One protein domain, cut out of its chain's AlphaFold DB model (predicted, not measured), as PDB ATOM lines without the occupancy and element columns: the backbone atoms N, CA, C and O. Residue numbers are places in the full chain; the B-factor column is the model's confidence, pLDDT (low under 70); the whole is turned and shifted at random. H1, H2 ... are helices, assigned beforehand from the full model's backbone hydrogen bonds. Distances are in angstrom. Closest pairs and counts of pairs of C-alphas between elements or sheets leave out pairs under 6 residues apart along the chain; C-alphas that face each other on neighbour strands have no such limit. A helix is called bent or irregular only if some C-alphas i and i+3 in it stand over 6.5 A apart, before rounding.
ATOM      1  N   SER A  29      24.005  11.496   2.589       65.75
ATOM      2  CA  SER A  29      24.958  11.580   1.474       65.75
ATOM      3  C   SER A  29      24.660  10.550   0.385       65.75
ATOM      4  O   SER A  29      24.664  10.908  -0.785       65.75
ATOM      5  N   LYS A  30      24.309   9.310   0.759       70.88
ATOM      6  CA  LYS A  30      23.928   8.256  -0.197       70.88
ATOM      7  C   LYS A  30      22.642   8.574  -0.962       70.88
ATOM      8  O   LYS A  30      22.579   8.324  -2.157       70.88
ATOM      9  N   LEU A  31      21.630   9.142  -0.300       70.00
ATOM     10  CA  LEU A  31      20.399   9.567  -0.976       70.00
ATOM     11  C   LEU A  31      20.672  10.709  -1.962       70.00
ATOM     12  O   LEU A  31      20.159  10.691  -3.074       70.00
ATOM     13  N   LYS A  32      21.506  11.680  -1.572       69.44
ATOM     14  CA  LYS A  32      21.913  12.787  -2.445       69.44
ATOM     15  C   LYS A  32      22.660  12.258  -3.673       69.44
ATOM     16  O   LYS A  32      22.311  12.617  -4.788       69.44
ATOM     17  N   GLU A  33      23.629  11.372  -3.474       72.69
ATOM     18  CA  GLU A  33      24.390  10.728  -4.550       72.69
ATOM     19  C   GLU A  33      23.494   9.911  -5.492       72.69
ATOM     20  O   GLU A  33      23.623  10.024  -6.711       72.69
ATOM     21  N   PHE A  34      22.537   9.156  -4.944       75.31
ATOM     22  CA  PHE A  34      21.541   8.424  -5.728       75.31
ATOM     23  C   PHE A  34      20.685   9.367  -6.577       75.31
ATOM     24  O   PHE A  34      20.597   9.172  -7.783       75.31
ATOM     25  N   LEU A  35      20.123  10.427  -5.981       72.25
ATOM     26  CA  LEU A  35      19.302  11.409  -6.697       72.25
ATOM     27  C   LEU A  35      20.073  12.073  -7.842       72.25
ATOM     28  O   LEU A  35      19.538  12.209  -8.935       72.25
ATOM     29  N   TRP A  36      21.338  12.434  -7.616       71.06
ATOM     30  CA  TRP A  36      22.194  12.990  -8.664       71.06
ATOM     31  C   TRP A  36      22.480  11.984  -9.772       71.06
ATOM     32  O   TRP A  36      22.354  12.313 -10.947       71.06
ATOM     33  N   THR A  37      22.814  10.748  -9.411       76.25
ATOM     34  CA  THR A  37      23.071   9.680 -10.385       76.25
ATOM     35  C   THR A  37      21.832   9.382 -11.228       76.25
ATOM     36  O   THR A  37      21.946   9.212 -12.441       76.25
ATOM     37  N   SER A  38      20.650   9.357 -10.608       74.44
ATOM     38  CA  SER A  38      19.372   9.211 -11.307       74.44
ATOM     39  C   SER A  38      19.103  10.394 -12.230       74.44
ATOM     40  O   SER A  38      18.725  10.183 -13.373       74.44
ATOM     41  N   LEU A  39      19.359  11.622 -11.778       71.75
ATOM     42  CA  LEU A  39      19.148  12.833 -12.571       71.75
ATOM     43  C   LEU A  39      20.083  12.895 -13.789       71.75
ATOM     44  O   LEU A  39      19.648  13.267 -14.874       71.75
ATOM     45  N   PHE A  40      21.338  12.458 -13.653       72.62
ATOM     46  CA  PHE A  40      22.263  12.350 -14.787       72.62
ATOM     47  C   PHE A  40      21.869  11.257 -15.777       72.62
ATOM     48  O   PHE A  40      21.936  11.490 -16.983       72.62
ATOM     49  N   HIS A  41      21.448  10.088 -15.288       76.12
ATOM     50  CA  HIS A  41      20.935   9.034 -16.161       76.12
ATOM     51  C   HIS A  41      19.686   9.491 -16.908       76.12
ATOM     52  O   HIS A  41      19.613   9.308 -18.119       76.12
ATOM     53  N   GLU A  42      18.743  10.120 -16.212       74.38
ATOM     54  CA  GLU A  42      17.515  10.631 -16.814       74.38
ATOM     55  C   GLU A  42      17.822  11.676 -17.887       74.38
ATOM     56  O   GLU A  42      17.312  11.574 -18.996       74.38
ATOM     57  N   LEU A  43      18.722  12.630 -17.621       71.19
ATOM     58  CA  LEU A  43      19.149  13.615 -18.623       71.19
ATOM     59  C   LEU A  43      19.782  12.959 -19.853       71.19
ATOM     60  O   LEU A  43      19.507  13.374 -20.979       71.19
ATOM     61  N   PHE A  44      20.609  11.931 -19.655       71.50
ATOM     62  CA  PHE A  44      21.226  11.195 -20.755       71.50
ATOM     63  C   PHE A  44      20.182  10.443 -21.589       71.50
ATOM     64  O   PHE A  44      20.119  10.623 -22.805       71.50
ATOM     65  N   PHE A  45      19.333   9.635 -20.948       73.56
ATOM     66  CA  PHE A  45      18.321   8.841 -21.644       73.56
ATOM     67  C   PHE A  45      17.240   9.710 -22.282       73.56
ATOM     68  O   PHE A  45      16.861   9.450 -23.420       73.56
ATOM     69  N   SER A  46      16.792  10.764 -21.601       71.56
ATOM     70  CA  SER A  46      15.844  11.736 -22.144       71.56
ATOM     71  C   SER A  46      16.433  12.475 -23.347       71.56
ATOM     72  O   SER A  46      15.755  12.626 -24.363       71.56
ATOM     73  N   GLY A  47      17.720  12.844 -23.302       71.56
ATOM     74  CA  GLY A  47      18.431  13.425 -24.443       71.56
ATOM     75  C   GLY A  47      18.469  12.485 -25.649       71.56
ATOM     76  O   GLY A  47      18.054  12.869 -26.743       71.56
ATOM     77  N   VAL A  48      18.882  11.231 -25.444       72.25
ATOM     78  CA  VAL A  48      18.908  10.205 -26.503       72.25
ATOM     79  C   VAL A  48      17.506   9.954 -27.058       72.25
ATOM     80  O   VAL A  48      17.315   9.956 -28.271       72.25
ATOM     81  N   PHE A  49      16.510   9.790 -26.186       76.56
ATOM     82  CA  PHE A  49      15.125   9.566 -26.586       76.56
ATOM     83  C   PHE A  49      14.576  10.741 -27.402       76.56
ATOM     84  O   PHE A  49      13.965  10.523 -28.442       76.56
ATOM     85  N   THR A  50      14.855  11.980 -26.989       72.94
ATOM     86  CA  THR A  50      14.426  13.194 -27.700       72.94
ATOM     87  C   THR A  50      15.072  13.304 -29.083       72.94
ATOM     88  O   THR A  50      14.401  13.643 -30.054       72.94
ATOM     89  N   VAL A  51      16.359  12.971 -29.218       76.50
ATOM     90  CA  VAL A  51      17.024  12.939 -30.532       76.50
ATOM     91  C   VAL A  51      16.387  11.877 -31.436       76.50
ATOM     92  O   VAL A  51      16.120  12.148 -32.606       76.50
ATOM     93  N   CYS A  52      16.081  10.696 -30.893       77.38
ATOM     94  CA  CYS A  52      15.406   9.633 -31.637       77.38
ATOM     95  C   CYS A  52      13.988  10.027 -32.075       77.38
ATOM     96  O   CYS A  52      13.590   9.715 -33.197       77.38
ATOM     97  N   THR A  53      13.222  10.720 -31.225       78.81
ATOM     98  CA  THR A  53      11.862  11.157 -31.573       78.81
ATOM     99  C   THR A  53      11.869  12.281 -32.602       78.81
ATOM    100  O   THR A  53      11.058  12.252 -33.520       78.81
ATOM    101  N   ILE A  54      12.811  13.221 -32.538       81.00
ATOM    102  CA  ILE A  54      12.915  14.315 -33.518       81.00
ATOM    103  C   ILE A  54      13.095  13.794 -34.947       81.00
ATOM    104  O   ILE A  54      12.483  14.317 -35.868       81.00
ATOM    105  N   ILE A  55      13.853  12.716 -35.147       83.69
ATOM    106  CA  ILE A  55      14.066  12.148 -36.488       83.69
ATOM    107  C   ILE A  55      12.749  11.664 -37.114       83.69
ATOM    108  O   ILE A  55      12.573  11.754 -38.328       83.69
ATOM    109  N   ILE A  56      11.806  11.169 -36.311       84.31
ATOM    110  CA  ILE A  56      10.535  10.634 -36.821       84.31
ATOM    111  C   ILE A  56       9.437  11.699 -36.945       84.31
ATOM    112  O   ILE A  56       8.465  11.477 -37.664       84.31
ATOM    113  N   VAL A  57       9.592  12.862 -36.301       83.94
ATOM    114  CA  VAL A  57       8.596  13.951 -36.272       83.94
ATOM    115  C   VAL A  57       8.082  14.353 -37.668       83.94
ATOM    116  O   VAL A  57       6.859  14.394 -37.831       83.94
ATOM    117  N   PRO A  58       8.924  14.558 -38.703       85.50
ATOM    118  CA  PRO A  58       8.466  14.988 -40.034       85.50
ATOM    119  C   PRO A  58       7.500  14.019 -40.737       85.50
ATOM    120  O   PRO A  58       6.823  14.388 -41.700       85.50
ATOM    121  N   PHE A  59       7.404  12.768 -40.276       86.38
ATOM    122  CA  PHE A  59       6.430  11.811 -40.803       86.38
ATOM    123  C   PHE A  59       5.021  12.039 -40.257       86.38
ATOM    124  O   PHE A  59       4.056  11.765 -40.975       86.38
ATOM    125  N   PHE A  60       4.907  12.593 -39.049       85.19
ATOM    126  CA  PHE A  60       3.645  12.760 -38.325       85.19
ATOM    127  C   PHE A  60       3.104  14.192 -38.353       85.19
ATOM    128  O   PHE A  60       1.896  14.370 -38.211       85.19
ATOM    129  N   ILE A  61       3.957  15.202 -38.560       79.44
ATOM    130  CA  ILE A  61       3.534  16.609 -38.643       79.44
ATOM    131  C   ILE A  61       3.792  17.206 -40.027       79.44
ATOM    132  O   ILE A  61       4.752  16.856 -40.711       79.44
ATOM    133  N   GLN A  62       2.901  18.104 -40.458       80.31
ATOM    134  CA  GLN A  62       3.002  18.751 -41.769       80.31
ATOM    135  C   GLN A  62       4.086  19.829 -41.788       80.31
ATOM    136  O   GLN A  62       4.894  19.847 -42.717       80.31
ATOM    137  N   GLU A  63       4.170  20.630 -40.729       83.31
ATOM    138  CA  GLU A  63       5.068  21.777 -40.610       83.31
ATOM    139  C   GLU A  63       6.042  21.577 -39.450       83.31
ATOM    140  O   GLU A  63       5.653  21.162 -38.360       83.31
ATOM    141  N   ASP A  64       7.320  21.858 -39.689       83.50
ATOM    142  CA  ASP A  64       8.390  21.769 -38.697       83.50
ATOM    143  C   ASP A  64       9.540  22.741 -39.052       83.50
ATOM    144  O   ASP A  64       9.556  23.288 -40.154       83.50
ATOM    145  N   PRO A  65      10.531  22.987 -38.180       82.56
ATOM    146  CA  PRO A  65      11.612  23.927 -38.494       82.56
ATOM    147  C   PRO A  65      12.377  23.630 -39.802       82.56
ATOM    148  O   PRO A  65      12.709  24.551 -40.543       82.56
ATOM    149  N   ALA A  66      12.626  22.358 -40.129       85.94
ATOM    150  CA  ALA A  66      13.263  21.945 -41.380       85.94
ATOM    151  C   ALA A  66      12.325  22.058 -42.594       85.94
ATOM    152  O   ALA A  66      12.815  22.295 -43.698       85.94
ATOM    153  N   TYR A  67      11.003  21.948 -42.408       89.25
ATOM    154  CA  TYR A  67      10.021  22.290 -43.450       89.25
ATOM    155  C   TYR A  67      10.218  23.732 -43.921       89.25
ATOM    156  O   TYR A  67      10.412  23.956 -45.112       89.25
ATOM    157  N   PHE A  68      10.267  24.692 -42.992       88.12
ATOM    158  CA  PHE A  68      10.435  26.108 -43.334       88.12
ATOM    159  C   PHE A  68      11.794  26.403 -43.982       88.12
ATOM    160  O   PHE A  68      11.871  27.231 -44.885       88.12
ATOM    161  N   ILE A  69      12.860  25.699 -43.582       86.69
ATOM    162  CA  ILE A  69      14.179  25.815 -44.228       86.69
ATOM    163  C   ILE A  69      14.113  25.342 -45.685       86.69
ATOM    164  O   ILE A  69      14.569  26.049 -46.581       86.69
ATOM    165  N   LEU A  70      13.540  24.162 -45.942       88.69
ATOM    166  CA  LEU A  70      13.421  23.635 -47.305       88.69
ATOM    167  C   LEU A  70      12.496  24.490 -48.171       88.69
ATOM    168  O   LEU A  70      12.824  24.763 -49.325       88.69
ATOM    169  N   GLN A  71      11.385  24.955 -47.604       90.69
ATOM    170  CA  GLN A  71      10.455  25.848 -48.287       90.69
ATOM    171  C   GLN A  71      11.121  27.187 -48.631       90.69
ATOM    172  O   GLN A  71      10.939  27.688 -49.733       90.69
ATOM    173  N   ALA A  72      11.954  27.747 -47.751       90.44
ATOM    174  CA  ALA A  72      12.704  28.968 -48.047       90.44
ATOM    175  C   ALA A  72      13.737  28.778 -49.175       90.44
ATOM    176  O   ALA A  72      13.957  29.692 -49.967       90.44
ATOM    177  N   LEU A  73      14.357  27.596 -49.266       91.31
ATOM    178  CA  LEU A  73      15.314  27.267 -50.328       91.31
ATOM    179  C   LEU A  73      14.636  27.017 -51.680       91.31
ATOM    180  O   LEU A  73      15.238  27.267 -52.723       91.31
ATOM    181  N   SER A  74      13.403  26.506 -51.675       89.12
ATOM    182  CA  SER A  74      12.661  26.176 -52.892       89.12
ATOM    183  C   SER A  74      11.146  26.376 -52.711       89.12
ATOM    184  O   SER A  74      10.407  25.392 -52.620       89.12
ATOM    185  N   PRO A  75      10.648  27.627 -52.742       87.56
ATOM    186  CA  PRO A  75       9.276  27.964 -52.339       87.56
ATOM    187  C   PRO A  75       8.162  27.319 -53.165       87.56
ATOM    188  O   PRO A  75       7.034  27.204 -52.698       87.56
ATOM    189  N   THR A  76       8.452  26.921 -54.405       91.12
ATOM    190  CA  THR A  76       7.445  26.459 -55.371       91.12
ATOM    191  C   THR A  76       7.480  24.956 -55.643       91.12
ATOM    192  O   THR A  76       6.680  24.483 -56.446       91.12
ATOM    193  N   SER A  77       8.406  24.189 -55.054       89.69
ATOM    194  CA  SER A  77       8.598  22.783 -55.456       89.69
ATOM    195  C   SER A  77       7.621  21.808 -54.804       89.69
ATOM    196  O   SER A  77       7.401  20.730 -55.353       89.69
ATOM    197  N   GLY A  78       7.074  22.140 -53.628       89.88
ATOM    198  CA  GLY A  78       6.271  21.217 -52.817       89.88
ATOM    199  C   GLY A  78       7.051  19.989 -52.328       89.88
ATOM    200  O   GLY A  78       6.468  19.072 -51.739       89.88
ATOM    201  N   PHE A  79       8.367  19.945 -52.576       92.38
ATOM    202  CA  PHE A  79       9.247  18.816 -52.286       92.38
ATOM    203  C   PHE A  79       9.184  18.430 -50.811       92.38
ATOM    204  O   PHE A  79       9.140  17.245 -50.484       92.38
ATOM    205  N   GLU A  80       9.109  19.418 -49.930       90.12
ATOM    206  CA  GLU A  80       9.089  19.301 -48.477       90.12
ATOM    207  C   GLU A  80       7.914  18.475 -47.928       90.12
ATOM    208  O   GLU A  80       7.990  17.973 -46.803       90.12
ATOM    209  N   THR A  81       6.848  18.291 -48.713       90.31
ATOM    210  CA  THR A  81       5.678  17.473 -48.345       90.31
ATOM    211  C   THR A  81       5.764  16.026 -48.845       90.31
ATOM    212  O   THR A  81       5.074  15.149 -48.321       90.31
ATOM    213  N   THR A  82       6.638  15.752 -49.819       93.69
ATOM    214  CA  THR A  82       6.848  14.409 -50.385       93.69
ATOM    215  C   THR A  82       7.548  13.477 -49.393       93.69
ATOM    216  O   THR A  82       8.197  13.923 -48.448       93.69
ATOM    217  N   ILE A  83       7.486  12.160 -49.622       93.00
ATOM    218  CA  ILE A  83       8.207  11.170 -48.796       93.00
ATOM    219  C   ILE A  83       9.721  11.448 -48.798       93.00
ATOM    220  O   ILE A  83      10.360  11.392 -47.748       93.00
ATOM    221  N   ALA A  84      10.285  11.803 -49.957       93.12
ATOM    222  CA  ALA A  84      11.696  12.166 -50.079       93.12
ATOM    223  C   ALA A  84      12.025  13.452 -49.302       93.12
ATOM    224  O   ALA A  84      13.019  13.496 -48.581       93.12
ATOM    225  N   GLY A  85      11.162  14.469 -49.374       91.75
ATOM    226  CA  GLY A  85      11.314  15.691 -48.585       91.75
ATOM    227  C   GLY A  85      11.223  15.444 -47.086       91.75
ATOM    228  O   GLY A  85      12.035  15.976 -46.338       91.75
ATOM    229  N   LYS A  86      10.309  14.578 -46.638       91.12
ATOM    230  CA  LYS A  86      10.214  14.155 -45.232       91.12
ATOM    231  C   LYS A  86      11.479  13.440 -44.759       91.12
ATOM    232  O   LYS A  86      11.966  13.760 -43.683       91.12
ATOM    233  N   LEU A  87      12.067  12.561 -45.575       93.31
ATOM    234  CA  LEU A  87      13.362  11.935 -45.268       93.31
ATOM    235  C   LEU A  87      14.486  12.972 -45.122       93.31
ATOM    236  O   LEU A  87      15.279  12.894 -44.185       93.31
ATOM    237  N   VAL A  88      14.539  13.969 -46.009       92.75
ATOM    238  CA  VAL A  88      15.518  15.064 -45.912       92.75
ATOM    239  C   VAL A  88      15.272  15.917 -44.664       92.75
ATOM    240  O   VAL A  88      16.220  16.197 -43.936       92.75
ATOM    241  N   ARG A  89      14.015  16.270 -44.358       91.81
ATOM    242  CA  ARG A  89      13.632  16.976 -43.119       91.81
ATOM    243  C   ARG A  89      14.075  16.196 -41.887       91.81
ATOM    244  O   ARG A  89      14.673  16.788 -40.999       91.81
ATOM    245  N   SER A  90      13.862  14.882 -41.866       90.31
ATOM    246  CA  SER A  90      14.296  13.989 -40.786       90.31
ATOM    247  C   SER A  90      15.811  13.955 -40.617       90.31
ATOM    248  O   SER A  90      16.292  13.979 -39.488       90.31
ATOM    249  N   LEU A  91      16.579  13.939 -41.709       89.50
ATOM    250  CA  LEU A  91      18.043  14.009 -41.651       89.50
ATOM    251  C   LEU A  91      18.521  15.365 -41.120       89.50
ATOM    252  O   LEU A  91      19.365  15.413 -40.227       89.50
ATOM    253  N   VAL A  92      17.960  16.464 -41.632       87.50
ATOM    254  CA  VAL A  92      18.304  17.829 -41.206       87.50
ATOM    255  C   VAL A  92      17.944  18.042 -39.736       87.50
ATOM    256  O   VAL A  92      18.781  18.507 -38.964       87.50
ATOM    257  N   GLN A  93      16.739  17.648 -39.322       84.44
ATOM    258  CA  GLN A  93      16.318  17.695 -37.924       84.44
ATOM    259  C   GLN A  93      17.129  16.762 -37.035       84.44
ATOM    260  O   GLN A  93      17.451  17.140 -35.917       84.44
ATOM    261  N   GLY A  94      17.478  15.567 -37.507       83.00
ATOM    262  CA  GLY A  94      18.327  14.638 -36.770       83.00
ATOM    263  C   GLY A  94      19.703  15.234 -36.494       83.00
ATOM    264  O   GLY A  94      20.167  15.195 -35.360       83.00
ATOM    265  N   LEU A  95      20.328  15.851 -37.501       83.06
ATOM    266  CA  LEU A  95      21.631  16.508 -37.368       83.06
ATOM    267  C   LEU A  95      21.564  17.751 -36.471       83.06
ATOM    268  O   LEU A  95      22.375  17.887 -35.552       83.06
ATOM    269  N   LEU A  96      20.591  18.638 -36.704       79.81
ATOM    270  CA  LEU A  96      20.395  19.844 -35.894       79.81
ATOM    271  C   LEU A  96      20.023  19.489 -34.455       79.81
ATOM    272  O   LEU A  96      20.625  20.002 -33.518       79.81
ATOM    273  N   GLY A  97      19.074  18.573 -34.284       75.69
ATOM    274  CA  GLY A  97      18.624  18.060 -32.999       75.69
ATOM    275  C   GLY A  97      19.758  17.386 -32.241       75.69
ATOM    276  O   GLY A  97      19.980  17.722 -31.086       75.69
ATOM    277  N   TYR A  98      20.542  16.520 -32.888       76.50
ATOM    278  CA  TYR A  98      21.725  15.917 -32.276       76.50
ATOM    279  C   TYR A  98      22.703  16.984 -31.782       76.50
ATOM    280  O   TYR A  98      23.074  16.969 -30.613       76.50
ATOM    281  N   HIS A  99      23.097  17.943 -32.625       75.19
ATOM    282  CA  HIS A  99      24.063  18.964 -32.216       75.19
ATOM    283  C   HIS A  99      23.529  19.904 -31.136       75.19
ATOM    284  O   HIS A  99      24.240  20.191 -30.172       75.19
ATOM    285  N   TRP A 100      22.293  20.375 -31.268       73.88
ATOM    286  CA  TRP A 100      21.734  21.360 -30.347       73.88
ATOM    287  C   TRP A 100      21.324  20.722 -29.024       73.88
ATOM    288  O   TRP A 100      21.647  21.264 -27.968       73.88
ATOM    289  N   LEU A 101      20.679  19.554 -29.051       72.06
ATOM    290  CA  LEU A 101      20.226  18.885 -27.833       72.06
ATOM    291  C   LEU A 101      21.352  18.164 -27.117       72.06
ATOM    292  O   LEU A 101      21.445  18.323 -25.906       72.06
ATOM    293  N   MET A 102      22.232  17.429 -27.809       72.75
ATOM    294  CA  MET A 102      23.359  16.793 -27.114       72.75
ATOM    295  C   MET A 102      24.312  17.852 -26.577       72.75
ATOM    296  O   MET A 102      24.718  17.760 -25.424       72.75
ATOM    297  N   GLY A 103      24.619  18.892 -27.361       74.00
ATOM    298  CA  GLY A 103      25.437  20.011 -26.894       74.00
ATOM    299  C   GLY A 103      24.847  20.674 -25.648       74.00
ATOM    300  O   GLY A 103      25.527  20.789 -24.630       74.00
ATOM    301  N   SER A 104      23.560  21.029 -25.693       74.12
ATOM    302  CA  SER A 104      22.842  21.610 -24.552       74.12
ATOM    303  C   SER A 104      22.790  20.667 -23.344       74.12
ATOM    304  O   SER A 104      23.064  21.088 -22.219       74.12
ATOM    305  N   ALA A 105      22.519  19.378 -23.558       73.56
ATOM    306  CA  ALA A 105      22.470  18.370 -22.502       73.56
ATOM    307  C   ALA A 105      23.838  18.173 -21.837       73.56
ATOM    308  O   ALA A 105      23.916  18.123 -20.610       73.56
ATOM    309  N   TYR A 106      24.926  18.124 -22.612       76.50
ATOM    310  CA  TYR A 106      26.285  18.035 -22.074       76.50
ATOM    311  C   TYR A 106      26.660  19.270 -21.264       76.50
ATOM    312  O   TYR A 106      27.198  19.136 -20.168       76.50
ATOM    313  N   ILE A 107      26.356  20.462 -21.779       80.62
ATOM    314  CA  ILE A 107      26.648  21.722 -21.091       80.62
ATOM    315  C   ILE A 107      25.857  21.809 -19.780       80.62
ATOM    316  O   ILE A 107      26.442  22.078 -18.733       80.62
ATOM    317  N   THR A 108      24.559  21.504 -19.819       76.06
ATOM    318  CA  THR A 108      23.684  21.505 -18.638       76.06
ATOM    319  C   THR A 108      24.140  20.460 -17.620       76.06
ATOM    320  O   THR A 108      24.253  20.751 -16.434       76.06
ATOM    321  N   SER A 109      24.478  19.249 -18.070       77.50
ATOM    322  CA  SER A 109      25.013  18.186 -17.211       77.50
ATOM    323  C   SER A 109      26.345  18.584 -16.566       77.50
ATOM    324  O   SER A 109      26.540  18.378 -15.369       77.50
ATOM    325  N   ALA A 110      27.247  19.223 -17.312       81.94
ATOM    326  CA  ALA A 110      28.501  19.729 -16.764       81.94
ATOM    327  C   ALA A 110      28.258  20.818 -15.707       81.94
ATOM    328  O   ALA A 110      28.862  20.779 -14.634       81.94
ATOM    329  N   GLU A 111      27.346  21.757 -15.965       81.44
ATOM    330  CA  GLU A 111      26.972  22.802 -15.009       81.44
ATOM    331  C   GLU A 111      26.390  22.207 -13.719       81.44
ATOM    332  O   GLU A 111      26.809  22.569 -12.618       81.44
ATOM    333  N   LEU A 112      25.506  21.220 -13.853       80.62
ATOM    334  CA  LEU A 112      24.924  20.446 -12.759       80.62
ATOM    335  C   LEU A 112      25.975  19.744 -11.892       80.62
ATOM    336  O   LEU A 112      25.967  19.876 -10.664       80.62
ATOM    337  N   GLN A 113      26.897  19.015 -12.525       81.38
ATOM    338  CA  GLN A 113      27.987  18.328 -11.825       81.38
ATOM    339  C   GLN A 113      28.852  19.324 -11.069       81.38
ATOM    340  O   GLN A 113      29.187  19.102  -9.906       81.38
ATOM    341  N   MET A 114      29.181  20.446 -11.704       84.69
ATOM    342  CA  MET A 114      30.017  21.470 -11.095       84.69
ATOM    343  C   MET A 114      29.299  22.165  -9.934       84.69
ATOM    344  O   MET A 114      29.908  22.327  -8.877       84.69
TER     345      MET A 114
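AT A GLANCE: This is residues 29 to 114 of the 281 residues of an uncharacterized protein of Folsomia candida (UniProt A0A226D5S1). Two long helices, H1 and H3, run side by side in opposite ways as a narrow V; they come nearest to each other where H1 is near its last residues and H3 near its first, and the other ends are spread apart. At the closed end of the V a short helix, H2, packs on residues 89 to 93 of H3, while residues 72 to 77 stick out beyond it and residues 29 to 35 of H1 stick out at the open end. The printed part has 86 residues with three named helices, H1, H2 and H3 along the chain, and no named strand; the class is all helix. The whole is loose, with a radius of gyration of the C-alphas of 17.3 A, and the C-alphas span 61 by 21 by 14 A, the outline of a rod.

IN THESE COORDINATES: The printed part begins with H1, residues 29 to 60, which runs from the C-alpha of Ser 29 at (24.958, 11.580, 1.474) to that of Phe 60 at (3.645, 12.760, -38.325), 45.2 A from first to last C-alpha. H1 has a kink of 35 degrees near residue 54, and it is irregular: the C-alphas of Ile 55 and Pro 58 are 7.2 A apart, where about 5 A would be found in a regular helix. A tight link of 4 residues follows. H2, residues 65 to 73, begins with the C-alpha of Pro 65 at (11.612, 23.927, -38.494). A short link of 9 residues then joins it to H3. H3, residues 83 to 114, measures 44.8 A from first to last C-alpha and ends with the C-alpha of Met 114 at (30.017, 21.470, -11.095). H1 and H3 are the longest helices, with 32 residues each.

HOW THE PARTS SIT: H1 and H3 touch, with 28 pairs of C-alphas within 8 A. Their closest C-alphas are those of Ile 55 and Ser 90, 4.7 A apart. They run opposite ways at a shallow tilt of 15 degrees, the line of the irregular H1 being a rough one, and their centres are 12.9 A apart. H2 touches H3 with 6 pairs of C-alphas within 8 A, and H3 touches H2 with residues 89 to 93 alone. The closest C-alphas of H2 and H3 are those of Ala 66 and Arg 89, 5.3 A apart. H2 and H3 run opposite ways at a steep tilt of 51 degrees, with centres 17.5 A apart. H1 and H2, which follow each other in the chain, are only just apart, at 8.2 A between their closest C-alphas. In H2 and H3 every O i to N i+4 pair is within hydrogen-bond range; in H1 24 of 28 are.

THE WHOLE: The two C-alphas farthest apart are those of Ser 29 and Thr 76, at 61.3 A, and each of these residues lies in a stretch that stands free. Without residues 29 to 35 and 72 to 77, the body has 73 residues, spans 48 by 18 by 14 A and has a radius of gyration of 14.7 A. The first and last printed C-alphas, those of Ser 29 and Met 114, are 16.8 A apart. The printed part runs from residue 29 to residue 114 without a cut, and neither of its two links is long. The mean pLDDT of the printed part is 81.2. It is lower in H1, with a mean of 76, than in H2, with 88, or H3, with 82. Residues 29 and 32 are under 70, the model's low confidence.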